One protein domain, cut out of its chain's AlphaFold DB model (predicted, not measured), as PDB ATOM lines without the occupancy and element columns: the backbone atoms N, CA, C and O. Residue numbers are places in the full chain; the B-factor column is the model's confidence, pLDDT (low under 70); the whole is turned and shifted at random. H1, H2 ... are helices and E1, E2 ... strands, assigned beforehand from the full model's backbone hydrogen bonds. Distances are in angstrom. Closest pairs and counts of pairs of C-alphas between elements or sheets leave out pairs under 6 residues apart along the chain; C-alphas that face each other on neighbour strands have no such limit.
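Overview. This is residues 15 to 161 and 194 to 221 of the 587 residues of the protein "DUF1553 domain-containing protein" of Planctomycetaceae bacterium (UniProt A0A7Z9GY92). Picture a flat body of short helices in two groups, H1 side by side with H8 in one, and H3, H4 and H5 in the other, where H5 is about perpendicular to H3; a strand hairpin, E1 and E2, is at one edge, and one long helix, H6, reaches away as an arm whose residues 145 to 161 stand free. H2 joins H1 to the hairpin, and the long stretch of residues 101 to 137, with no named element, loops out beyond H5 before it leads to the arm. You will find 175 printed residues with eight named helices and two named strands, in the order H1 H2 H3 H4 H5 E1 E2 H6 H7 H8; the two-stranded sheet, order E1 - E2, is antiparallel. Its class is mostly helix, yet under half of the residues, 86 of 175, are in named elements. The whole is only just loose, close to compact, with a radius of gyration of the C-alphas of 19.1 A, and it spans 61 by 50 by 26 A.

Arrangement. Begin at the sheet, where E1, residues 85 to 89, and E2, residues 96 to 100, form an antiparallel hairpin at 148 degrees. Look there for N 86 and O 99 at 2.8 A and N 88 and O 97 at 2.9 A, both within hydrogen-bond range. From E2 go to H2, residues 29 to 36: their closest C-alphas, those of Val 31 and Thr 98, are 7.3 A apart. H2 touches H1, residues 15 to 20, closest at the C-alphas of Leu 18 and Glu 30, 4.8 A, at a steep tilt of 69.6 degrees, only just short of about perpendicular. H1 also touches H8, residues 208 to 217, at a shallow tilt of 20 degrees, opposite ways; their closest C-alphas, those of Ala 16 and Ala 214, are 4.7 A apart. H3, residues 41 to 53, is close to H8 but not clearly touching it, with the C-alphas of Phe 52 and Ile 217 closest at 7.3 A. With its residues 41 to 46 alone H3 touches H5, residues 72 to 79, about perpendicular at 88 degrees, closest at the C-alphas of Ala 45 and Ala 79, 4.7 A. H4, residues 57 to 61, touches H3 at the C-alphas of Ser 46 and Gly 58, 4.6 A, and H5 at those of Ala 60 and Arg 72, 4.9 A. The helix packing is mostly crossed, but only just: 1 of 3 pairs is at a shallow tilt. H7, residues 199 to 203, touches no helix; its Leu 203 has its C-alpha 6.5 A from that of Ser 99 in E2. H6, residues 138 to 158, touches no helix either. Every O i to N i+4 pair is within hydrogen-bond range in H1, H3, H5, H6, H7 and H8; H2 has 2 of 4, and H4 has 0 of 1 but 2 of 2 O i to N i+3 pairs.

Along the chain. Find C-alpha 85 at (152.909, 176.216, 147.566); from there E1 runs 13.6 A, and E2 comes back over 13.9 A. Find C-alpha 138 at (139.599, 160.182, 179.122); from there H6 runs 30.4 A to C-alpha 158 at (120.895, 165.965, 155.837). H3 measures 17.0 A, H8 14.2 A, H2 11.3 A, H5 10.6 A, H1 8.7 A, H4 7.7 A and H7 6.0 A.

Size, cuts and confidence. The two C-alphas farthest apart are those of Glu 115 and Lys 160, 61.6 A. The link from E2 to H6 is long, and within it residues 107 to 108 pair antiparallel with residues 120 to 121. Residues 162 to 193 are not printed, and C-alphas 161 and 194 are 31.6 A apart across the cut. Residues 194 to 199 stand free. The mean pLDDT of the printed part is 88.0; look for values under 70 at residues 158 to 161 and 194 to 204.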
ATOM      1  N   ALA A  15     141.844 176.532 162.353       96.31
ATOM      2  CA  ALA A  15     143.284 176.386 162.160       96.31
ATOM      3  C   ALA A  15     143.610 175.487 160.958       96.31
ATOM      4  O   ALA A  15     144.390 175.879 160.091       96.31
ATOM      5  N   ALA A  16     142.943 174.332 160.844       95.75
ATOM      6  CA  ALA A  16     143.144 173.425 159.720       95.75
ATOM      7  C   ALA A  16     142.855 174.105 158.376       95.75
ATOM      8  O   ALA A  16     143.634 173.958 157.435       95.75
ATOM      9  N   ARG A  17     141.776 174.898 158.284       93.69
ATOM     10  CA  ARG A  17     141.446 175.647 157.062       93.69
ATOM     11  C   ARG A  17     142.481 176.725 156.748       93.69
ATOM     12  O   ARG A  17     142.829 176.867 155.581       93.69
ATOM     13  N   LEU A  18     142.989 177.455 157.742       93.31
ATOM     14  CA  LEU A  18     144.031 178.470 157.522       93.31
ATOM     15  C   LEU A  18     145.307 177.862 156.921       93.31
ATOM     16  O   LEU A  18     145.909 178.463 156.039       93.31
ATOM     17  N   ILE A  19     145.685 176.660 157.363       94.75
ATOM     18  CA  ILE A  19     146.906 175.978 156.913       94.75
ATOM     19  C   ILE A  19     146.717 175.318 155.537       94.75
ATOM     20  O   ILE A  19     147.574 175.449 154.667       94.75
ATOM     21  N   SER A  20     145.605 174.609 155.324       92.00
ATOM     22  CA  SER A  20     145.424 173.721 154.159       92.00
ATOM     23  C   SER A  20     144.813 174.391 152.927       92.00
ATOM     24  O   SER A  20     145.105 173.995 151.802       92.00
ATOM     25  N   THR A  21     144.000 175.434 153.100       86.88
ATOM     26  CA  THR A  21     143.131 175.907 152.016       86.88
ATOM     27  C   THR A  21     143.905 176.584 150.883       86.88
ATOM     28  O   THR A  21     144.733 177.460 151.121       86.88
ATOM     29  N   ASN A  22     143.568 176.240 149.636       82.88
ATOM     30  CA  ASN A  22     143.937 177.001 148.439       82.88
ATOM     31  C   ASN A  22     142.756 177.729 147.802       82.88
ATOM     32  O   ASN A  22     141.607 177.288 147.871       82.88
ATOM     33  N   GLY A  23     143.046 178.852 147.142       81.38
ATOM     34  CA  GLY A  23     142.024 179.618 146.442       81.38
ATOM     35  C   GLY A  23     142.394 181.069 146.159       81.38
ATOM     36  O   GLY A  23     143.516 181.524 146.366       81.38
ATOM     37  N   LYS A  24     141.404 181.815 145.666       81.31
ATOM     38  CA  LYS A  24     141.497 183.260 145.428       81.31
ATOM     39  C   LYS A  24     141.188 184.021 146.715       81.31
ATOM     40  O   LYS A  24     140.099 183.852 147.263       81.31
ATOM     41  N   ALA A  25     142.075 184.935 147.115       76.19
ATOM     42  CA  ALA A  25     141.984 185.670 148.383       76.19
ATOM     43  C   ALA A  25     140.631 186.378 148.610       76.19
ATOM     44  O   ALA A  25     140.111 186.404 149.718       76.19
ATOM     45  N   GLY A  26     140.015 186.912 147.547       74.06
ATOM     46  CA  GLY A  26     138.716 187.597 147.633       74.06
ATOM     47  C   GLY A  26     137.492 186.682 147.785       74.06
ATOM     48  O   GLY A  26     136.398 187.182 148.019       74.06
ATOM     49  N   ARG A  27     137.640 185.362 147.614       80.00
ATOM     50  CA  ARG A  27     136.552 184.376 147.791       80.00
ATOM     51  C   ARG A  27     136.794 183.442 148.967       80.00
ATOM     52  O   ARG A  27     135.837 183.009 149.598       80.00
ATOM     53  N   VAL A  28     138.060 183.134 149.225       83.75
ATOM     54  CA  VAL A  28     138.499 182.194 150.250       83.75
ATOM     55  C   VAL A  28     139.443 182.947 151.187       83.75
ATOM     56  O   VAL A  28     140.648 183.003 150.929       83.75
ATOM     57  N   PRO A  29     138.904 183.632 152.211       83.00
ATOM     58  CA  PRO A  29     139.687 184.530 153.057       83.00
ATOM     59  C   PRO A  29     140.771 183.809 153.869       83.00
ATOM     60  O   PRO A  29     141.743 184.443 154.271       83.00
ATOM     61  N   GLU A  30     140.639 182.500 154.095       87.69
ATOM     62  CA  GLU A  30     141.610 181.668 154.812       87.69
ATOM     63  C   GLU A  30     142.984 181.660 154.134       87.69
ATOM     64  O   GLU A  30     144.007 181.658 154.815       87.69
ATOM     65  N   VAL A  31     143.009 181.780 152.802       87.94
ATOM     66  CA  VAL A  31     144.236 181.879 151.994       87.94
ATOM     67  C   VAL A  31     145.069 183.110 152.372       87.94
ATOM     68  O   VAL A  31     146.275 183.147 152.137       87.94
ATOM     69  N   GLY A  32     144.454 184.114 153.006       87.56
ATOM     70  CA  GLY A  32     145.152 185.280 153.534       87.56
ATOM     71  C   GLY A  32     146.257 184.939 154.538       87.56
ATOM     72  O   GLY A  32     147.227 185.683 154.600       87.56
ATOM     73  N   PHE A  33     146.150 183.821 155.271       88.94
ATOM     74  CA  PHE A  33     147.217 183.355 156.165       88.94
ATOM     75  C   PHE A  33     148.491 183.012 155.384       88.94
ATOM     76  O   PHE A  33     149.561 183.508 155.702       88.94
ATOM     77  N   ILE A  34     148.354 182.254 154.295       90.06
ATOM     78  CA  ILE A  34     149.474 181.838 153.437       90.06
ATOM     79  C   ILE A  34     150.041 183.025 152.651       90.06
ATOM     80  O   ILE A  34     151.246 183.151 152.450       90.06
ATOM     81  N   LEU A  35     149.161 183.906 152.170       87.88
ATOM     82  CA  LEU A  35     149.565 185.072 151.389       87.88
ATOM     83  C   LEU A  35     150.219 186.171 152.232       87.88
ATOM     84  O   LEU A  35     150.881 187.023 151.642       87.88
ATOM     85  N   GLY A  36     150.033 186.163 153.557       83.38
ATOM     86  CA  GLY A  36     150.641 187.130 154.473       83.38
ATOM     87  C   GLY A  36     152.159 187.196 154.315       83.38
ATOM     88  O   GLY A  36     152.704 188.285 154.173       83.38
ATOM     89  N   ASP A  37     152.791 186.029 154.186       85.38
ATOM     90  CA  ASP A  37     154.234 185.876 153.980       85.38
ATOM     91  C   ASP A  37     154.580 185.502 152.531       85.38
ATOM     92  O   ASP A  37     155.546 184.796 152.256       85.38
ATOM     93  N   ASN A  38     153.762 185.942 151.567       87.25
ATOM     94  CA  ASN A  38     153.950 185.680 150.134       87.25
ATOM     95  C   ASN A  38     154.068 184.191 149.752       87.25
ATOM     96  O   ASN A  38     154.606 183.875 148.690       87.25
ATOM     97  N   ALA A  39     153.517 183.289 150.570       90.25
ATOM     98  CA  ALA A  39     153.689 181.843 150.451       90.25
ATOM     99  C   ALA A  39     155.161 181.374 150.517       90.25
ATOM    100  O   ALA A  39     155.487 180.333 149.944       90.25
ATOM    101  N   ASP A  40     156.041 182.120 151.195       94.44
ATOM    102  CA  ASP A  40     157.423 181.704 151.437       94.44
ATOM    103  C   ASP A  40     157.476 180.504 152.405       94.44
ATOM    104  O   ASP A  40     157.021 180.620 153.546       94.44
ATOM    105  N   PRO A  41     158.029 179.342 152.004       95.56
ATOM    106  CA  PRO A  41     158.008 178.149 152.844       95.56
ATOM    107  C   PRO A  41     158.716 178.304 154.193       95.56
ATOM    108  O   PRO A  41     158.269 177.708 155.176       95.56
ATOM    109  N   LEU A  42     159.806 179.079 154.251       95.69
ATOM    110  CA  LEU A  42     160.595 179.254 155.474       95.69
ATOM    111  C   LEU A  42     159.850 180.153 156.470       95.69
ATOM    112  O   LEU A  42     159.673 179.770 157.628       95.69
ATOM    113  N   ALA A  43     159.331 181.296 156.010       94.25
ATOM    114  CA  ALA A  43     158.481 182.160 156.823       94.25
ATOM    115  C   ALA A  43     157.239 181.409 157.328       94.25
ATOM    116  O   ALA A  43     156.964 181.406 158.530       94.25
ATOM    117  N   MET A  44     156.549 180.675 156.446       95.06
ATOM    118  CA  MET A  44     155.363 179.899 156.817       95.06
ATOM    119  C   MET A  44     155.652 178.833 157.880       95.06
ATOM    120  O   MET A  44     154.803 178.608 158.745       95.06
ATOM    121  N   ALA A  45     156.829 178.197 157.860       96.50
ATOM    122  CA  ALA A  45     157.237 177.250 158.899       96.50
ATOM    123  C   ALA A  45     157.332 177.922 160.273       96.50
ATOM    124  O   ALA A  45     156.755 177.429 161.247       96.50
ATOM    125  N   SER A  46     158.011 179.073 160.328       94.75
ATOM    126  CA  SER A  46     158.170 179.857 161.554       94.75
ATOM    127  C   SER A  46     156.816 180.319 162.090       94.75
ATOM    128  O   SER A  46     156.475 180.039 163.240       94.75
ATOM    129  N   VAL A  47     156.000 180.945 161.234       93.31
ATOM    130  CA  VAL A  47     154.685 181.491 161.600       93.31
ATOM    131  C   VAL A  47     153.753 180.389 162.084       93.31
ATOM    132  O   VAL A  47     153.122 180.516 163.130       93.31
ATOM    133  N   THR A  48     153.668 179.281 161.347       95.62
ATOM    134  CA  THR A  48     152.755 178.179 161.674       95.62
ATOM    135  C   THR A  48     153.119 177.543 163.015       95.62
ATOM    136  O   THR A  48     152.232 177.285 163.830       95.62
ATOM    137  N   SER A  49     154.413 177.339 163.277       96.19
ATOM    138  CA  SER A  49     154.893 176.811 164.556       96.19
ATOM    139  C   SER A  49     154.617 177.774 165.714       96.19
ATOM    140  O   SER A  49     154.059 177.382 166.738       96.19
ATOM    141  N   GLN A  50     154.933 179.056 165.550       94.12
ATOM    142  CA  GLN A  50     154.760 180.056 166.603       94.12
ATOM    143  C   GLN A  50     153.277 180.306 166.922       94.12
ATOM    144  O   GLN A  50     152.873 180.343 168.085       94.12
ATOM    145  N   VAL A  51     152.431 180.426 165.895       92.44
ATOM    146  CA  VAL A  51     151.005 180.741 166.057       92.44
ATOM    147  C   VAL A  51     150.216 179.551 166.590       92.44
ATOM    148  O   VAL A  51     149.388 179.740 167.481       92.44
ATOM    149  N   PHE A  52     150.430 178.346 166.056       96.12
ATOM    150  CA  PHE A  52     149.582 177.199 166.384       96.12
ATOM    151  C   PHE A  52     150.179 176.252 167.414       96.12
ATOM    152  O   PHE A  52     149.414 175.526 168.033       96.12
ATOM    153  N   LEU A  53     151.499 176.227 167.594       96.81
ATOM    154  CA  LEU A  53     152.164 175.310 168.525       96.81
ATOM    155  C   LEU A  53     152.808 176.043 169.706       96.81
ATOM    156  O   LEU A  53     153.199 175.394 170.670       96.81
ATOM    157  N   GLY A  54     152.910 177.376 169.647       94.12
ATOM    158  CA  GLY A  54     153.602 178.164 170.663       94.12
ATOM    159  C   GLY A  54     155.094 177.847 170.717       94.12
ATOM    160  O   GLY A  54     155.675 177.863 171.793       94.12
ATOM    161  N   VAL A  55     155.696 177.492 169.578       93.94
ATOM    162  CA  VAL A  55     157.113 177.128 169.488       93.94
ATOM    163  C   VAL A  55     157.815 178.039 168.490       93.94
ATOM    164  O   VAL A  55     157.473 178.058 167.303       93.94
ATOM    165  N   ARG A  56     158.853 178.740 168.953       92.69
ATOM    166  CA  ARG A  56     159.685 179.651 168.151       92.69
ATOM    167  C   ARG A  56     160.787 178.909 167.397       92.69
ATOM    168  O   ARG A  56     161.973 179.164 167.571       92.69
ATOM    169  N   ILE A  57     160.393 178.001 166.506       94.75
ATOM    170  CA  ILE A  57     161.344 177.213 165.705       94.75
ATOM    171  C   ILE A  57     162.148 178.073 164.707       94.75
ATOM    172  O   ILE A  57     163.155 177.613 164.187       94.75
ATOM    173  N   GLY A  58     161.747 179.326 164.455       93.00
ATOM    174  CA  GLY A  58     162.374 180.229 163.480       93.00
ATOM    175  C   GLY A  58     163.874 180.468 163.670       93.00
ATOM    176  O   GLY A  58     164.599 180.550 162.681       93.00
ATOM    177  N   CYS A  59     164.384 180.493 164.909       91.50
ATOM    178  CA  CYS A  59     165.830 180.618 165.144       91.50
ATOM    179  C   CYS A  59     166.615 179.445 164.535       91.50
ATOM    180  O   CYS A  59     167.776 179.611 164.169       91.50
ATOM    181  N   ALA A  60     165.966 178.282 164.376       95.19
ATOM    182  CA  ALA A  60     166.573 177.103 163.782       95.19
ATOM    183  C   ALA A  60     166.770 177.204 162.250       95.19
ATOM    184  O   ALA A  60     167.269 176.281 161.618       95.19
ATOM    185  N   GLN A  61     166.396 178.315 161.610       94.62
ATOM    186  CA  GLN A  61     166.576 178.501 160.167       94.62
ATOM    187  C   GLN A  61     168.056 178.524 159.747       94.62
ATOM    188  O   GLN A  61     168.432 177.925 158.733       94.62
ATOM    189  N   CYS A  62     168.900 179.210 160.521       93.50
ATOM    190  CA  CYS A  62     170.303 179.455 160.165       93.50
ATOM    191  C   CYS A  62     171.293 178.593 160.961       93.50
ATOM    192  O   CYS A  62     172.381 178.317 160.476       93.50
ATOM    193  N   HIS A  63     170.937 178.169 162.171       93.94
ATOM    194  CA  HIS A  63     171.756 177.327 163.048       93.94
ATOM    195  C   HIS A  63     170.842 176.478 163.930       93.94
ATOM    196  O   HIS A  63     169.658 176.764 163.992       93.94
ATOM    197  N   ASP A  64     171.341 175.452 164.618       95.06
ATOM    198  CA  ASP A  64     170.515 174.745 165.609       95.06
ATOM    199  C   ASP A  64     170.092 175.710 166.727       95.06
ATOM    200  O   ASP A  64     170.861 176.594 167.116       95.06
ATOM    201  N   HIS A  65     168.863 175.576 167.230       91.44
ATOM    202  CA  HIS A  65     168.312 176.529 168.188       91.44
ATOM    203  C   HIS A  65     169.202 176.609 169.449       91.44
ATOM    204  O   HIS A  65     169.497 175.586 170.061       91.44
ATOM    205  N   PRO A  66     169.626 177.807 169.891       88.31
ATOM    206  CA  PRO A  66     170.672 177.935 170.911       88.31
ATOM    207  C   PRO A  66     170.177 177.610 172.327       88.31
ATOM    208  O   PRO A  66     170.960 177.219 173.187       88.31
ATOM    209  N   PHE A  67     168.875 177.777 172.564       87.31
ATOM    210  CA  PHE A  67     168.226 177.609 173.872       87.31
ATOM    211  C   PHE A  67     167.049 176.621 173.834       87.31
ATOM    212  O   PHE A  67     166.137 176.700 174.651       87.31
ATOM    213  N   ASP A  68     166.993 175.756 172.821       90.12
ATOM    214  CA  ASP A  68     165.927 174.760 172.663       90.12
ATOM    215  C   ASP A  68     166.469 173.573 171.856       90.12
ATOM    216  O   ASP A  68     167.547 173.643 171.278       90.12
ATOM    217  N   LYS A  69     165.727 172.471 171.808       93.06
ATOM    218  CA  LYS A  69     166.143 171.205 171.187       93.06
ATOM    219  C   LYS A  69     166.034 171.163 169.657       93.06
ATOM    220  O   LYS A  69     166.345 170.130 169.070       93.06
ATOM    221  N   TRP A  70     165.506 172.206 169.021       96.00
ATOM    222  CA  TRP A  70     165.177 172.178 167.594       96.00
ATOM    223  C   TRP A  70     166.415 172.348 166.720       96.00
ATOM    224  O   TRP A  70     167.159 173.315 166.870       96.00
ATOM    225  N   THR A  71     166.595 171.439 165.767       96.56
ATOM    226  CA  THR A  71     167.711 171.489 164.815       96.56
ATOM    227  C   THR A  71     167.345 172.248 163.541       96.56
ATOM    228  O   THR A  71     166.162 172.396 163.206       96.56
ATOM    229  N   ARG A  72     168.352 172.646 162.750       96.00
ATOM    230  CA  ARG A  72     168.135 173.172 161.391       96.00
ATOM    231  C   ARG A  72     167.299 172.223 160.552       96.00
ATOM    232  O   ARG A  72     166.387 172.636 159.839       96.00
ATOM    233  N   LYS A  73     167.572 170.924 160.660       96.56
ATOM    234  CA  LYS A  73     166.845 169.912 159.898       96.56
ATOM    235  C   LYS A  73     165.368 169.855 160.284       96.56
ATOM    236  O   LYS A  73     164.529 169.684 159.399       96.56
ATOM    237  N   ASP A  74     165.038 170.027 161.564       97.44
ATOM    238  CA  ASP A  74     163.647 170.087 162.026       97.44
ATOM    239  C   ASP A  74     162.916 171.285 161.415       97.44
ATOM    240  O   ASP A  74     161.819 171.123 160.876       97.44
ATOM    241  N   PHE A  75     163.552 172.462 161.404       97.75
ATOM    242  CA  PHE A  75     162.992 173.663 160.778       97.75
ATOM    243  C   PHE A  75     162.684 173.449 159.291       97.75
ATOM    244  O   PHE A  75     161.550 173.647 158.848       97.75
ATOM    245  N   TYR A  76     163.669 172.981 158.517       97.81
ATOM    246  CA  TYR A  76     163.484 172.735 157.085       97.81
ATOM    247  C   TYR A  76     162.455 171.627 156.819       97.81
ATOM    248  O   TYR A  76     161.712 171.703 155.839       97.81
ATOM    249  N   SER A  77     162.350 170.627 157.701       97.69
ATOM    250  CA  SER A  77     161.340 169.564 157.593       97.69
ATOM    251  C   SER A  77     159.916 170.099 157.749       97.69
ATOM    252  O   SER A  77     159.014 169.635 157.049       97.69
ATOM    253  N   VAL A  78     159.713 171.104 158.608       97.94
ATOM    254  CA  VAL A  78     158.432 171.817 158.713       97.94
ATOM    255  C   VAL A  78     158.206 172.704 157.484       97.94
ATOM    256  O   VAL A  78     157.119 172.687 156.907       97.94
ATOM    257  N   ALA A  79     159.230 173.427 157.019       97.81
ATOM    258  CA  ALA A  79     159.133 174.264 155.820       97.81
ATOM    259  C   ALA A  79     158.783 173.473 154.554       97.81
ATOM    260  O   ALA A  79     158.037 173.954 153.699       97.81
ATOM    261  N   ALA A  80     159.250 172.230 154.444       97.44
ATOM    262  CA  ALA A  80     158.950 171.360 153.315       97.44
ATOM    263  C   ALA A  80     157.441 171.091 153.130       97.44
ATOM    264  O   ALA A  80     157.020 170.854 151.996       97.44
ATOM    265  N   TYR A  81     156.607 171.218 154.175       97.50
ATOM    266  CA  TYR A  81     155.147 171.131 154.024       97.50
ATOM    267  C   TYR A  81     154.581 172.257 153.148       97.50
ATOM    268  O   TYR A  81     153.588 172.065 152.451       97.50
ATOM    269  N   PHE A  82     155.234 173.420 153.139       96.81
ATOM    270  CA  PHE A  82     154.861 174.576 152.328       96.81
ATOM    271  C   PHE A  82     155.614 174.630 150.993       96.81
ATOM    272  O   PHE A  82     155.228 175.395 150.113       96.81
ATOM    273  N   GLY A  83     156.642 173.800 150.794       95.06
ATOM    274  CA  GLY A  83     157.583 173.904 149.674       95.06
ATOM    275  C   GLY A  83     156.984 173.757 148.270       95.06
ATOM    276  O   GLY A  83     157.581 174.212 147.293       95.06
ATOM    277  N   LYS A  84     155.794 173.167 148.131       94.38
ATOM    278  CA  LYS A  84     155.059 173.098 146.852       94.38
ATOM    279  C   LYS A  84     154.123 174.290 146.621       94.38
ATOM    280  O   LYS A  84     153.692 174.507 145.490       94.38
ATOM    281  N   THR A  85     153.850 175.093 147.643       93.31
ATOM    282  CA  THR A  85     152.909 176.216 147.566       93.31
ATOM    283  C   THR A  85     153.493 177.344 146.720       93.31
ATOM    284  O   THR A  85     154.671 177.686 146.834       93.31
ATOM    285  N   ARG A  86     152.676 177.937 145.850       90.38
ATOM    286  CA  ARG A  86     153.046 179.088 145.023       90.38
ATOM    287  C   ARG A  86     151.966 180.154 145.073       90.38
ATOM    288  O   ARG A  86     150.773 179.851 145.009       90.38
ATOM    289  N   ARG A  87     152.403 181.410 145.126       90.19
ATOM    290  CA  ARG A  87     151.568 182.591 144.904       90.19
ATOM    291  C   ARG A  87     151.546 182.911 143.412       90.19
ATOM    292  O   ARG A  87     152.595 183.064 142.795       90.19
ATOM    293  N   TYR A  88     150.351 183.073 142.862       85.88
ATOM    294  CA  TYR A  88     150.135 183.528 141.494       85.88
ATOM    295  C   TYR A  88     149.351 184.837 141.498       85.88
ATOM    296  O   TYR A  88     148.463 185.051 142.327       85.88
ATOM    297  N   GLU A  89     149.663 185.700 140.537       87.50
ATOM    298  CA  GLU A  89     148.944 186.942 140.293       87.50
ATOM    299  C   GLU A  89     148.556 187.015 138.818       87.50
ATOM    300  O   GLU A  89     149.390 186.890 137.924       87.50
ATOM    301  N   SER A  90     147.261 187.159 138.552       79.94
ATOM    302  CA  SER A  90     146.756 187.262 137.184       79.94
ATOM    303  C   SER A  90     147.041 188.652 136.614       79.94
ATOM    304  O   SER A  90     146.483 189.630 137.102       79.94
ATOM    305  N   ASN A  91     147.806 188.742 135.522       77.62
ATOM    306  CA  ASN A  91     148.092 190.018 134.847       77.62
ATOM    307  C   ASN A  91     146.829 190.744 134.340       77.62
ATOM    308  O   ASN A  91     146.808 191.970 134.275       77.62
ATOM    309  N   PHE A  92     145.763 190.003 134.020       76.69
ATOM    310  CA  PHE A  92     144.507 190.562 133.509       76.69
ATOM    311  C   PHE A  92     143.577 191.041 134.623       76.69
ATOM    312  O   PHE A  92     143.047 192.145 134.574       76.69
ATOM    313  N   THR A  93     143.364 190.204 135.644       78.75
ATOM    314  CA  THR A  93     142.368 190.480 136.696       78.75
ATOM    315  C   THR A  93     142.975 191.052 137.973       78.75
ATOM    316  O   THR A  93     142.231 191.376 138.899       78.75
ATOM    317  N   ARG A  94     144.313 191.111 138.061       81.56
ATOM    318  CA  ARG A  94     145.094 191.396 139.283       81.56
ATOM    319  C   ARG A  94     144.692 190.527 140.479       81.56
ATOM    320  O   ARG A  94     144.891 190.881 141.636       81.56
ATOM    321  N   ALA A  95     144.068 189.381 140.210       80.06
ATOM    322  CA  ALA A  95     143.642 188.454 141.237       80.06
ATOM    323  C   ALA A  95     144.849 187.683 141.768       80.06
ATOM    324  O   ALA A  95     145.545 187.027 140.994       80.06
ATOM    325  N   VAL A  96     145.023 187.713 143.087       85.38
ATOM    326  CA  VAL A  96     146.024 186.920 143.801       85.38
ATOM    327  C   VAL A  96     145.393 185.618 144.292       85.38
ATOM    328  O   VAL A  96     144.289 185.620 144.858       85.38
ATOM    329  N   TYR A  97     146.083 184.505 144.058       85.12
ATOM    330  CA  TYR A  97     145.668 183.181 144.510       85.12
ATOM    331  C   TYR A  97     146.858 182.263 144.791       85.12
ATOM    332  O   TYR A  97     147.979 182.534 144.360       85.12
ATOM    333  N   THR A  98     146.598 181.171 145.506       87.31
ATOM    334  CA  THR A  98     147.582 180.121 145.787       87.31
ATOM    335  C   THR A  98     147.260 178.833 145.035       87.31
ATOM    336  O   THR A  98     146.090 178.501 144.823       87.31
ATOM    337  N   SER A  99     148.302 178.116 144.619       87.75
ATOM    338  CA  SER A  99     148.206 176.772 144.036       87.75
ATOM    339  C   SER A  99     149.496 175.987 144.283       87.75
ATOM    340  O   SER A  99     150.493 176.557 144.725       87.75
ATOM    341  N   GLU A 100     149.484 174.687 143.999       88.62
ATOM    342  CA  GLU A 100     150.609 173.784 144.260       88.62
ATOM    343  C   GLU A 100     151.378 173.421 142.984       88.62
ATOM    344  O   GLU A 100     150.824 172.875 142.020       88.62
ATOM    345  N   ALA A 101     152.691 173.645 143.016       88.38
ATOM    346  CA  ALA A 101     153.638 173.125 142.043       88.38
ATOM    347  C   ALA A 101     153.856 171.610 142.225       88.38
ATOM    348  O   ALA A 101     153.592 171.038 143.281       88.38
ATOM    349  N   GLN A 102     154.369 170.945 141.186       86.12
ATOM    350  CA  GLN A 102     154.719 169.520 141.272       86.12
ATOM    351  C   GLN A 102     155.954 169.281 142.153       86.12
ATOM    352  O   GLN A 102     156.016 168.293 142.884       86.12
ATOM    353  N   GLN A 103     156.925 170.195 142.098       88.31
ATOM    354  CA  GLN A 103     158.197 170.095 142.810       88.31
ATOM    355  C   GLN A 103     158.251 171.059 143.999       88.31
ATOM    356  O   GLN A 103     157.730 172.177 143.942       88.31
ATOM    357  N   THR A 104     158.900 170.616 145.075       93.06
ATOM    358  CA  THR A 104     159.192 171.457 146.241       93.06
ATOM    359  C   THR A 104     160.328 172.434 145.927       93.06
ATOM    360  O   THR A 104     161.247 172.090 145.191       93.06
ATOM    361  N   THR A 105     160.274 173.645 146.481       93.56
ATOM    362  CA  THR A 105     161.413 174.583 146.519       93.56
ATOM    363  C   THR A 105     162.324 174.363 147.719       93.56
ATOM    364  O   THR A 105     163.422 174.905 147.750       93.56
ATOM    365  N   VAL A 106     161.887 173.589 148.714       95.25
ATOM    366  CA  VAL A 106     162.681 173.340 149.918       95.25
ATOM    367  C   VAL A 106     163.624 172.174 149.653       95.25
ATOM    368  O   VAL A 106     163.193 171.027 149.502       95.25
ATOM    369  N   MET A 107     164.914 172.491 149.597       94.31
ATOM    370  CA  MET A 107     165.995 171.540 149.347       94.31
ATOM    371  C   MET A 107     166.876 171.402 150.591       94.31
ATOM    372  O   MET A 107     167.007 172.349 151.366       94.31
ATOM    373  N   TRP A 108     167.486 170.232 150.760       93.06
ATOM    374  CA  TRP A 108     168.401 169.913 151.851       93.06
ATOM    375  C   TRP A 108     169.667 169.221 151.313       93.06
ATOM    376  O   TRP A 108     169.527 168.308 150.490       93.06
ATOM    377  N   PRO A 109     170.879 169.570 151.783       93.69
ATOM    378  CA  PRO A 109     171.192 170.604 152.782       93.69
ATOM    379  C   PRO A 109     170.849 172.051 152.350       93.69
ATOM    380  O   PRO A 109     170.495 172.283 151.185       93.69
ATOM    381  N   PRO A 110     170.871 173.020 153.283       90.25
ATOM    382  CA  PRO A 110     170.733 174.449 152.993       90.25
ATOM    383  C   PRO A 110     171.794 174.972 152.010       90.25
ATOM    384  O   PRO A 110     172.822 174.335 151.794       90.25
ATOM    385  N   GLU A 111     171.551 176.144 151.415       87.88
ATOM    386  CA  GLU A 111     172.453 176.760 150.414       87.88
ATOM    387  C   GLU A 111     173.840 177.081 150.949       87.88
ATOM    388  O   GLU A 111     174.813 177.029 150.209       87.88
ATOM    389  N   ASP A 112     173.932 177.392 152.236       88.44
ATOM    390  CA  ASP A 112     175.180 177.684 152.927       88.44
ATOM    391  C   ASP A 112     175.991 176.428 153.288       88.44
ATOM    392  O   ASP A 112     177.159 176.549 153.650       88.44
ATOM    393  N   GLU A 113     175.405 175.229 153.181       88.56
ATOM    394  CA  GLU A 113     176.060 173.963 153.544       88.56
ATOM    395  C   GLU A 113     176.434 173.088 152.339       88.56
ATOM    396  O   GLU A 113     177.316 172.236 152.460       88.56
ATOM    397  N   ALA A 114     175.767 173.250 151.192       89.62
ATOM    398  CA  ALA A 114     176.010 172.423 150.014       89.62
ATOM    399  C   ALA A 114     175.707 173.150 148.698       89.62
ATOM    400  O   ALA A 114     174.748 173.916 148.585       89.62
ATOM    401  N   GLU A 115     176.483 172.820 147.666       88.12
ATOM    402  CA  GLU A 115     176.269 173.291 146.299       88.12
ATOM    403  C   GLU A 115     174.968 172.741 145.699       88.12
ATOM    404  O   GLU A 115     174.481 171.669 146.064       88.12
ATOM    405  N   ALA A 116     174.410 173.447 144.711       85.69
ATOM    406  CA  ALA A 116     173.109 173.116 144.119       85.69
ATOM    407  C   ALA A 116     172.997 171.672 143.585       85.69
ATOM    408  O   ALA A 116     171.908 171.102 143.612       85.69
ATOM    409  N   ALA A 117     174.105 171.078 143.126       88.44
ATOM    410  CA  ALA A 117     174.142 169.709 142.606       88.44
ATOM    411  C   ALA A 117     173.927 168.632 143.688       88.44
ATOM    412  O   ALA A 117     173.400 167.561 143.386       88.44
ATOM    413  N   ASP A 118     174.291 168.924 144.939       90.25
ATOM    414  CA  ASP A 118     174.242 167.971 146.055       90.25
ATOM    415  C   ASP A 118     172.966 168.109 146.901       90.25
ATOM    416  O   ASP A 118     172.636 167.239 147.716       90.25
ATOM    417  N   ARG A 119     172.207 169.188 146.685       92.19
ATOM    418  CA  ARG A 119     170.955 169.483 147.386       92.19
ATOM    419  C   ARG A 119     169.801 168.667 146.808       92.19
ATOM    420  O   ARG A 119     169.557 168.647 145.604       92.19
ATOM    421  N   LYS A 120     169.027 168.021 147.680       93.81
ATOM    422  CA  LYS A 120     167.882 167.177 147.306       93.81
ATOM    423  C   LYS A 120     166.579 167.758 147.825       93.81
ATOM    424  O   LYS A 120     166.546 168.369 148.888       93.81
ATOM    425  N   ALA A 121     165.495 167.509 147.096       94.06
ATOM    426  CA  ALA A 121     164.147 167.836 147.542       94.06
ATOM    427  C   ALA A 121     163.875 167.214 148.919       94.06
ATOM    428  O   ALA A 121     163.952 165.994 149.079       94.06
ATOM    429  N   LEU A 122     163.562 168.052 149.907       94.81
ATOM    430  CA  LEU A 122     163.298 167.583 151.260       94.81
ATOM    431  C   LEU A 122     161.858 167.072 151.368       94.81
ATOM    432  O   LEU A 122     160.907 167.741 150.957       94.81
ATOM    433  N   VAL A 123     161.705 165.878 151.939       94.19
ATOM    434  CA  VAL A 123     160.399 165.320 152.303       94.19
ATOM    435  C   VAL A 123     159.985 165.916 153.649       94.19
ATOM    436  O   VAL A 123     160.803 165.909 154.575       94.19
ATOM    437  N   PRO A 124     158.753 166.433 153.783       96.81
ATOM    438  CA  PRO A 124     158.305 167.013 155.037       96.81
ATOM    439  C   PRO A 124     158.248 165.987 156.169       96.81
ATOM    440  O   PRO A 124     157.954 164.810 155.961       96.81
ATOM    441  N   SER A 125     158.508 166.460 157.383       97.00
ATOM    442  CA  SER A 125     158.389 165.679 158.614       97.00
ATOM    443  C   SER A 125     157.912 166.582 159.744       97.00
ATOM    444  O   SER A 125     158.201 167.776 159.757       97.00
ATOM    445  N   PHE A 126     157.151 166.019 160.680       97.25
ATOM    446  CA  PHE A 126     156.599 166.742 161.823       97.25
ATOM    447  C   PHE A 126     157.397 166.409 163.094       97.25
ATOM    448  O   PHE A 126     157.201 165.329 163.654       97.25
ATOM    449  N   PRO A 127     158.295 167.302 163.554       96.31
ATOM    450  CA  PRO A 127     159.225 167.007 164.648       96.31
ATOM    451  C   PRO A 127     158.596 167.153 166.045       96.31
ATOM    452  O   PRO A 127     159.218 166.814 167.052       96.31
ATOM    453  N   PHE A 128     157.367 167.663 166.141       95.38
ATOM    454  CA  PHE A 128     156.722 167.925 167.425       95.38
ATOM    455  C   PHE A 128     156.120 166.646 168.015       95.38
ATOM    456  O   PHE A 128     155.360 165.925 167.364       95.38
ATOM    457  N   GLY A 129     156.449 166.377 169.281       93.19
ATOM    458  CA  GLY A 129     155.963 165.204 170.000       93.19
ATOM    459  C   GLY A 129     154.437 165.192 170.137       93.19
ATOM    460  O   GLY A 129     153.823 166.196 170.491       93.19
ATOM    461  N   MET A 130     153.830 164.030 169.895       95.56
ATOM    462  CA  MET A 130     152.400 163.782 170.092       95.56
ATOM    463  C   MET A 130     152.189 162.695 171.145       95.56
ATOM    464  O   MET A 130     153.052 161.842 171.353       95.56
ATOM    465  N   LEU A 131     151.012 162.690 171.776       95.19
ATOM    466  CA  LEU A 131     150.614 161.595 172.657       95.19
ATOM    467  C   LEU A 131     150.612 160.263 171.900       95.19
ATOM    468  O   LEU A 131     150.153 160.202 170.755       95.19
ATOM    469  N   ASP A 132     151.049 159.198 172.578       93.00
ATOM    470  CA  ASP A 132     151.057 157.838 172.033       93.00
ATOM    471  C   ASP A 132     149.697 157.503 171.411       93.00
ATOM    472  O   ASP A 132     148.652 157.668 172.040       93.00
ATOM    473  N   LYS A 133     149.716 157.024 170.165       88.88
ATOM    474  CA  LYS A 133     148.529 156.651 169.389       88.88
ATOM    475  C   LYS A 133     147.695 155.579 170.095       88.88
ATOM    476  O   LYS A 133     146.475 155.574 169.932       88.88
ATOM    477  N   ASN A 134     148.329 154.719 170.892       89.75
ATOM    478  CA  ASN A 134     147.662 153.629 171.605       89.75
ATOM    479  C   ASN A 134     147.034 154.076 172.930       89.75
ATOM    480  O   ASN A 134     146.056 153.477 173.385       89.75
ATOM    481  N   ALA A 135     147.539 155.153 173.534       91.12
ATOM    482  CA  ALA A 135     146.966 155.703 174.750       91.12
ATOM    483  C   ALA A 135     145.560 156.255 174.472       91.12
ATOM    484  O   ALA A 135     145.348 157.006 173.514       91.12
ATOM    485  N   LYS A 136     144.594 155.946 175.344       88.62
ATOM    486  CA  LYS A 136     143.229 156.500 175.295       88.62
ATOM    487  C   LYS A 136     142.906 157.299 176.562       88.62
ATOM    488  O   LYS A 136     142.129 156.834 177.393       88.62
ATOM    489  N   PRO A 137     143.498 158.496 176.734       94.31
ATOM    490  CA  PRO A 137     143.119 159.401 177.810       94.31
ATOM    491  C   PRO A 137     141.616 159.700 177.798       94.31
ATOM    492  O   PRO A 137     140.998 159.786 176.732       94.31
ATOM    493  N   GLY A 138     141.038 159.941 178.978       96.31
ATOM    494  CA  GLY A 138     139.599 160.182 179.122       96.31
ATOM    495  C   GLY A 138     139.072 161.328 178.249       96.31
ATOM    496  O   GLY A 138     137.999 161.205 177.663       96.31
ATOM    497  N   PHE A 139     139.839 162.411 178.086       96.62
ATOM    498  CA  PHE A 139     139.430 163.550 177.255       96.62
ATOM    499  C   PHE A 139     139.336 163.205 175.756       96.62
ATOM    500  O   PHE A 139     138.438 163.703 175.080       96.62
ATOM    501  N   ILE A 140     140.190 162.302 175.246       96.19
ATOM    502  CA  ILE A 140     140.125 161.828 173.851       96.19
ATOM    503  C   ILE A 140     138.870 160.982 173.645       96.19
ATOM    504  O   ILE A 140     138.147 161.187 172.675       96.19
ATOM    505  N   ALA A 141     138.551 160.089 174.587       95.88
ATOM    506  CA  ALA A 141     137.327 159.291 174.513       95.88
ATOM    507  C   ALA A 141     136.061 160.172 174.512       95.88
ATOM    508  O   ALA A 141     135.121 159.918 173.751       95.88
ATOM    509  N   ARG A 142     136.045 161.247 175.320       97.38
ATOM    510  CA  ARG A 142     134.960 162.244 175.304       97.38
ATOM    511  C   ARG A 142     134.886 162.982 173.966       97.38
ATOM    512  O   ARG A 142     133.796 163.092 173.410       97.38
ATOM    513  N   TYR A 143     136.024 163.414 173.421       96.50
ATOM    514  CA  TYR A 143     136.093 164.066 172.112       96.50
ATOM    515  C   TYR A 143     135.569 163.164 170.982       96.50
ATOM    516  O   TYR A 143     134.709 163.576 170.205       96.50
ATOM    517  N   GLU A 144     136.010 161.907 170.915       94.94
ATOM    518  CA  GLU A 144     135.536 160.933 169.920       94.94
ATOM    519  C   GLU A 144     134.030 160.671 170.044       94.94
ATOM    520  O   GLU A 144     133.321 160.566 169.041       94.94
ATOM    521  N   THR A 145     133.524 160.594 171.276       96.56
ATOM    522  CA  THR A 145     132.088 160.447 171.543       96.56
ATOM    523  C   THR A 145     131.309 161.658 171.031       96.56
ATOM    524  O   THR A 145     130.306 161.493 170.334       96.56
ATOM    525  N   LEU A 146     131.796 162.870 171.304       95.38
ATOM    526  CA  LEU A 146     131.198 164.111 170.818       95.38
ATOM    527  C   LEU A 146     131.188 164.180 169.284       95.38
ATOM    528  O   LEU A 146     130.181 164.574 168.695       95.38
ATOM    529  N   LEU A 147     132.275 163.767 168.624       93.38
ATOM    530  CA  LEU A 147     132.332 163.702 167.162       93.38
ATOM    531  C   LEU A 147     131.281 162.744 166.601       93.38
ATOM    532  O   LEU A 147     130.527 163.131 165.712       93.38
ATOM    533  N   LYS A 148     131.162 161.530 167.157       94.31
ATOM    534  CA  LYS A 148     130.132 160.563 166.740       94.31
ATOM    535  C   LYS A 148     128.725 161.145 166.875       94.31
ATOM    536  O   LYS A 148     127.919 161.013 165.955       94.31
ATOM    537  N   GLN A 149     128.443 161.831 167.983       93.38
ATOM    538  CA  GLN A 149     127.158 162.497 168.204       93.38
ATOM    539  C   GLN A 149     126.901 163.606 167.176       93.38
ATOM    540  O   GLN A 149     125.821 163.650 166.588       93.38
ATOM    541  N   ARG A 150     127.884 164.479 166.913       90.19
ATOM    542  CA  ARG A 150     127.759 165.556 165.914       90.19
ATOM    543  C   ARG A 150     127.539 165.002 164.508       90.19
ATOM    544  O   ARG A 150     126.651 165.487 163.811       90.19
ATOM    545  N   THR A 151     128.283 163.972 164.107       88.19
ATOM    546  CA  THR A 151     128.122 163.324 162.796       88.19
ATOM    547  C   THR A 151     126.738 162.691 162.657       88.19
ATOM    548  O   THR A 151     126.072 162.902 161.647       88.19
ATOM    549  N   ALA A 152     126.252 161.989 163.685       88.75
ATOM    550  CA  ALA A 152     124.903 161.423 163.684       88.75
ATOM    551  C   ALA A 152     123.817 162.510 163.581       88.75
ATOM    552  O   ALA A 152     122.872 162.375 162.804       88.75
ATOM    553  N   GLN A 153     123.968 163.623 164.308       86.88
ATOM    554  CA  GLN A 153     123.055 164.767 164.222       86.88
ATOM    555  C   GLN A 153     123.078 165.428 162.838       86.88
ATOM    556  O   GLN A 153     122.028 165.809 162.322       86.88
ATOM    557  N   GLN A 154     124.255 165.573 162.225       82.62
ATOM    558  CA  GLN A 154     124.387 166.118 160.874       82.62
ATOM    559  C   GLN A 154     123.750 165.198 159.831       82.62
ATOM    560  O   GLN A 154     122.973 165.683 159.013       82.62
ATOM    561  N   ALA A 155     123.987 163.886 159.906       81.31
ATOM    562  CA  ALA A 155     123.351 162.905 159.029       81.31
ATOM    563  C   ALA A 155     121.815 162.938 159.158       81.31
ATOM    564  O   ALA A 155     121.104 162.987 158.155       81.31
ATOM    565  N   ALA A 156     121.292 163.028 160.387       79.06
ATOM    566  CA  ALA A 156     119.856 163.164 160.638       79.06
ATOM    567  C   ALA A 156     119.254 164.473 160.084       79.06
ATOM    568  O   ALA A 156     118.079 164.509 159.717       79.06
ATOM    569  N   ARG A 157     120.042 165.556 160.008       75.06
ATOM    570  CA  ARG A 157     119.633 166.825 159.380       75.06
ATOM    571  C   ARG A 157     119.703 166.769 157.852       75.06
ATOM    572  O   ARG A 157     118.820 167.314 157.198       75.06
ATOM    573  N   GLN A 158     120.718 166.111 157.288       60.69
ATOM    574  CA  GLN A 158     120.895 165.965 155.837       60.69
ATOM    575  C   GLN A 158     119.853 165.041 155.199       60.69
ATOM    576  O   GLN A 158     119.447 165.293 154.070       60.69
ATOM    577  N   GLY A 159     119.314 164.066 155.940       56.28
ATOM    578  CA  GLY A 159     118.181 163.241 155.495       56.28
ATOM    579  C   GLY A 159     116.871 164.001 155.212       56.28
ATOM    580  O   GLY A 159     115.872 163.370 154.884       56.28
ATOM    581  N   LYS A 160     116.843 165.338 155.350       55.88
ATOM    582  CA  LYS A 160     115.689 166.205 155.048       55.88
ATOM    583  C   LYS A 160     115.872 167.109 153.814       55.88
ATOM    584  O   LYS A 160     114.991 167.923 153.552       55.88
ATOM    585  N   GLY A 161     116.976 167.001 153.070       55.16
ATOM    586  CA  GLY A 161     117.224 167.777 151.844       55.16
ATOM    587  C   GLY A 161     117.473 166.889 150.617       55.16
ATOM    588  O   GLY A 161     117.863 165.733 150.785       55.16
ATOM    589  N   ILE A 194     137.155 169.025 126.772       43.91
ATOM    590  CA  ILE A 194     137.227 170.274 127.557       43.91
ATOM    591  C   ILE A 194     136.731 170.066 128.999       43.91
ATOM    592  O   ILE A 194     137.311 170.618 129.931       43.91
ATOM    593  N   ASN A 195     135.718 169.220 129.214       47.56
ATOM    594  CA  ASN A 195     135.248 168.852 130.553       47.56
ATOM    595  C   ASN A 195     136.235 167.946 131.317       47.56
ATOM    596  O   ASN A 195     136.203 167.935 132.549       47.56
ATOM    597  N   LYS A 196     137.135 167.219 130.630       48.47
ATOM    598  CA  LYS A 196     138.248 166.495 131.280       48.47
ATOM    599  C   LYS A 196     139.335 167.447 131.781       48.47
ATOM    600  O   LYS A 196     139.977 167.162 132.793       48.47
ATOM    601  N   ILE A 197     139.538 168.588 131.121       47.41
ATOM    602  CA  ILE A 197     140.460 169.625 131.590       47.41
ATOM    603  C   ILE A 197     139.743 170.419 132.682       47.41
ATOM    604  O   ILE A 197     139.118 171.449 132.442       47.41
ATOM    605  N   ASN A 198     139.825 169.945 133.924       51.31
ATOM    606  CA  ASN A 198     139.339 170.693 135.078       51.31
ATOM    607  C   ASN A 198     140.231 171.923 135.318       51.31
ATOM    608  O   ASN A 198     141.064 171.926 136.222       51.31
ATOM    609  N   ILE A 199     140.049 172.980 134.516       51.59
ATOM    610  CA  ILE A 199     140.848 174.213 134.553       51.59
ATOM    611  C   ILE A 199     140.866 174.785 135.974       51.59
ATOM    612  O   ILE A 199     141.913 175.211 136.451       51.59
ATOM    613  N   LYS A 200     139.735 174.739 136.698       50.06
ATOM    614  CA  LYS A 200     139.635 175.214 138.090       50.06
ATOM    615  C   LYS A 200     140.372 174.308 139.083       50.06
ATOM    616  O   LYS A 200     141.022 174.828 139.983       50.06
ATOM    617  N   GLY A 201     140.302 172.989 138.913       54.53
ATOM    618  CA  GLY A 201     141.032 172.006 139.722       54.53
ATOM    619  C   GLY A 201     142.542 172.039 139.486       54.53
ATOM    620  O   GLY A 201     143.308 171.839 140.422       54.53
ATOM    621  N   SER A 202     142.983 172.381 138.270       53.62
ATOM    622  CA  SER A 202     144.390 172.673 137.984       53.62
ATOM    623  C   SER A 202     144.826 174.054 138.483       53.62
ATOM    624  O   SER A 202     145.971 174.207 138.903       53.62
ATOM    625  N   LEU A 203     143.936 175.060 138.475       55.75
ATOM    626  CA  LEU A 203     144.267 176.417 138.930       55.75
ATOM    627  C   LEU A 203     144.400 176.509 140.456       55.75
ATOM    628  O   LEU A 203     145.224 177.281 140.933       55.75
ATOM    629  N   TYR A 204     143.604 175.734 141.201       66.38
ATOM    630  CA  TYR A 204     143.554 175.719 142.668       66.38
ATOM    631  C   TYR A 204     143.784 174.307 143.216       66.38
ATOM    632  O   TYR A 204     142.962 173.783 143.973       66.38
ATOM    633  N   ARG A 205     144.881 173.661 142.808       73.69
ATOM    634  CA  ARG A 205     145.241 172.332 143.316       73.69
ATOM    635  C   ARG A 205     145.365 172.406 144.840       73.69
ATOM    636  O   ARG A 205     146.114 173.247 145.326       73.69
ATOM    637  N   GLN A 206     144.632 171.579 145.588       79.12
ATOM    638  CA  GLN A 206     144.774 171.510 147.049       79.12
ATOM    639  C   GLN A 206     146.132 170.908 147.427       79.12
ATOM    640  O   GLN A 206     146.719 170.149 146.654       79.12
ATOM    641  N   SER A 207     146.654 171.291 148.591       86.00
ATOM    642  CA  SER A 207     147.959 170.827 149.055       86.00
ATOM    643  C   SER A 207     147.818 169.612 149.950       86.00
ATOM    644  O   SER A 207     147.415 169.747 151.099       86.00
ATOM    645  N   GLU A 208     148.233 168.448 149.455       90.69
ATOM    646  CA  GLU A 208     148.314 167.223 150.264       90.69
ATOM    647  C   GLU A 208     149.221 167.433 151.486       90.69
ATOM    648  O   GLU A 208     148.846 167.123 152.610       90.69
ATOM    649  N   TYR A 209     150.383 168.070 151.296       94.75
ATOM    650  CA  TYR A 209     151.323 168.324 152.386       94.75
ATOM    651  C   TYR A 209     150.734 169.255 153.452       94.75
ATOM    652  O   TYR A 209     150.871 168.989 154.645       94.75
ATOM    653  N   ARG A 210     150.050 170.337 153.068       95.06
ATOM    654  CA  ARG A 210     149.440 171.220 154.074       95.06
ATOM    655  C   ARG A 210     148.177 170.634 154.693       95.06
ATOM    656  O   ARG A 210     147.883 170.972 155.835       95.06
ATOM    657  N   GLU A 211     147.454 169.763 153.995       95.00
ATOM    658  CA  GLU A 211     146.372 168.966 154.585       95.00
ATOM    659  C   GLU A 211     146.911 168.009 155.658       95.00
ATOM    660  O   GLU A 211     146.388 167.996 156.777       95.00
ATOM    661  N   ASP A 212     148.009 167.306 155.377       96.69
ATOM    662  CA  ASP A 212     148.694 166.447 156.348       96.69
ATOM    663  C   ASP A 212     149.202 167.252 157.550       96.69
ATOM    664  O   ASP A 212     148.943 166.897 158.704       96.69
ATOM    665  N   LEU A 213     149.869 168.387 157.304       97.94
ATOM    666  CA  LEU A 213     150.334 169.278 158.367       97.94
ATOM    667  C   LEU A 213     149.169 169.793 159.217       97.94
ATOM    668  O   LEU A 213     149.252 169.794 160.444       97.94
ATOM    669  N   ALA A 214     148.073 170.212 158.583       97.75
ATOM    670  CA  ALA A 214     146.873 170.658 159.274       97.75
ATOM    671  C   ALA A 214     146.308 169.550 160.173       97.75
ATOM    672  O   ALA A 214     145.972 169.822 161.327       97.75
ATOM    673  N   ALA A 215     146.248 168.305 159.694       97.44
ATOM    674  CA  ALA A 215     145.782 167.163 160.479       97.44
ATOM    675  C   ALA A 215     146.701 166.855 161.674       97.44
ATOM    676  O   ALA A 215     146.212 166.560 162.767       97.44
ATOM    677  N   LEU A 216     148.021 166.966 161.497       98.06
ATOM    678  CA  LEU A 216     149.011 166.758 162.559       98.06
ATOM    679  C   LEU A 216     148.951 167.862 163.621       98.06
ATOM    680  O   LEU A 216     148.886 167.570 164.818       98.06
ATOM    681  N   ILE A 217     148.900 169.129 163.198       98.31
ATOM    682  CA  ILE A 217     148.790 170.279 164.103       98.31
ATOM    683  C   ILE A 217     147.492 170.197 164.904       98.31
ATOM    684  O   ILE A 217     147.516 170.300 166.124       98.31
ATOM    685  N   THR A 218     146.368 169.955 164.237       97.94
ATOM    686  CA  THR A 218     145.034 170.039 164.849       97.94
ATOM    687  C   THR A 218     144.548 168.730 165.477       97.94
ATOM    688  O   THR A 218     143.387 168.610 165.879       97.94
ATOM    689  N   SER A 219     145.441 167.746 165.584       97.19
ATOM    690  CA  SER A 219     145.179 166.456 166.213       97.19
ATOM    691  C   SER A 219     144.820 166.609 167.702       97.19
ATOM    692  O   SER A 219     145.504 167.343 168.419       97.19
ATOM    693  N   PRO A 220     143.849 165.835 168.239       96.81
ATOM    694  CA  PRO A 220     143.578 165.767 169.684       96.81
ATOM    695  C   PRO A 220     144.746 165.211 170.503       96.81
ATOM    696  O   PRO A 220     144.716 165.255 171.731       96.81
ATOM    697  N   ARG A 221     145.774 164.677 169.834       96.56
ATOM    698  CA  ARG A 221     146.997 164.154 170.452       96.56
ATOM    699  C   ARG A 221     148.151 165.149 170.452       96.56
ATOM    700  O   ARG A 221     149.172 164.863 171.074       96.56
TER     701      ARG A 221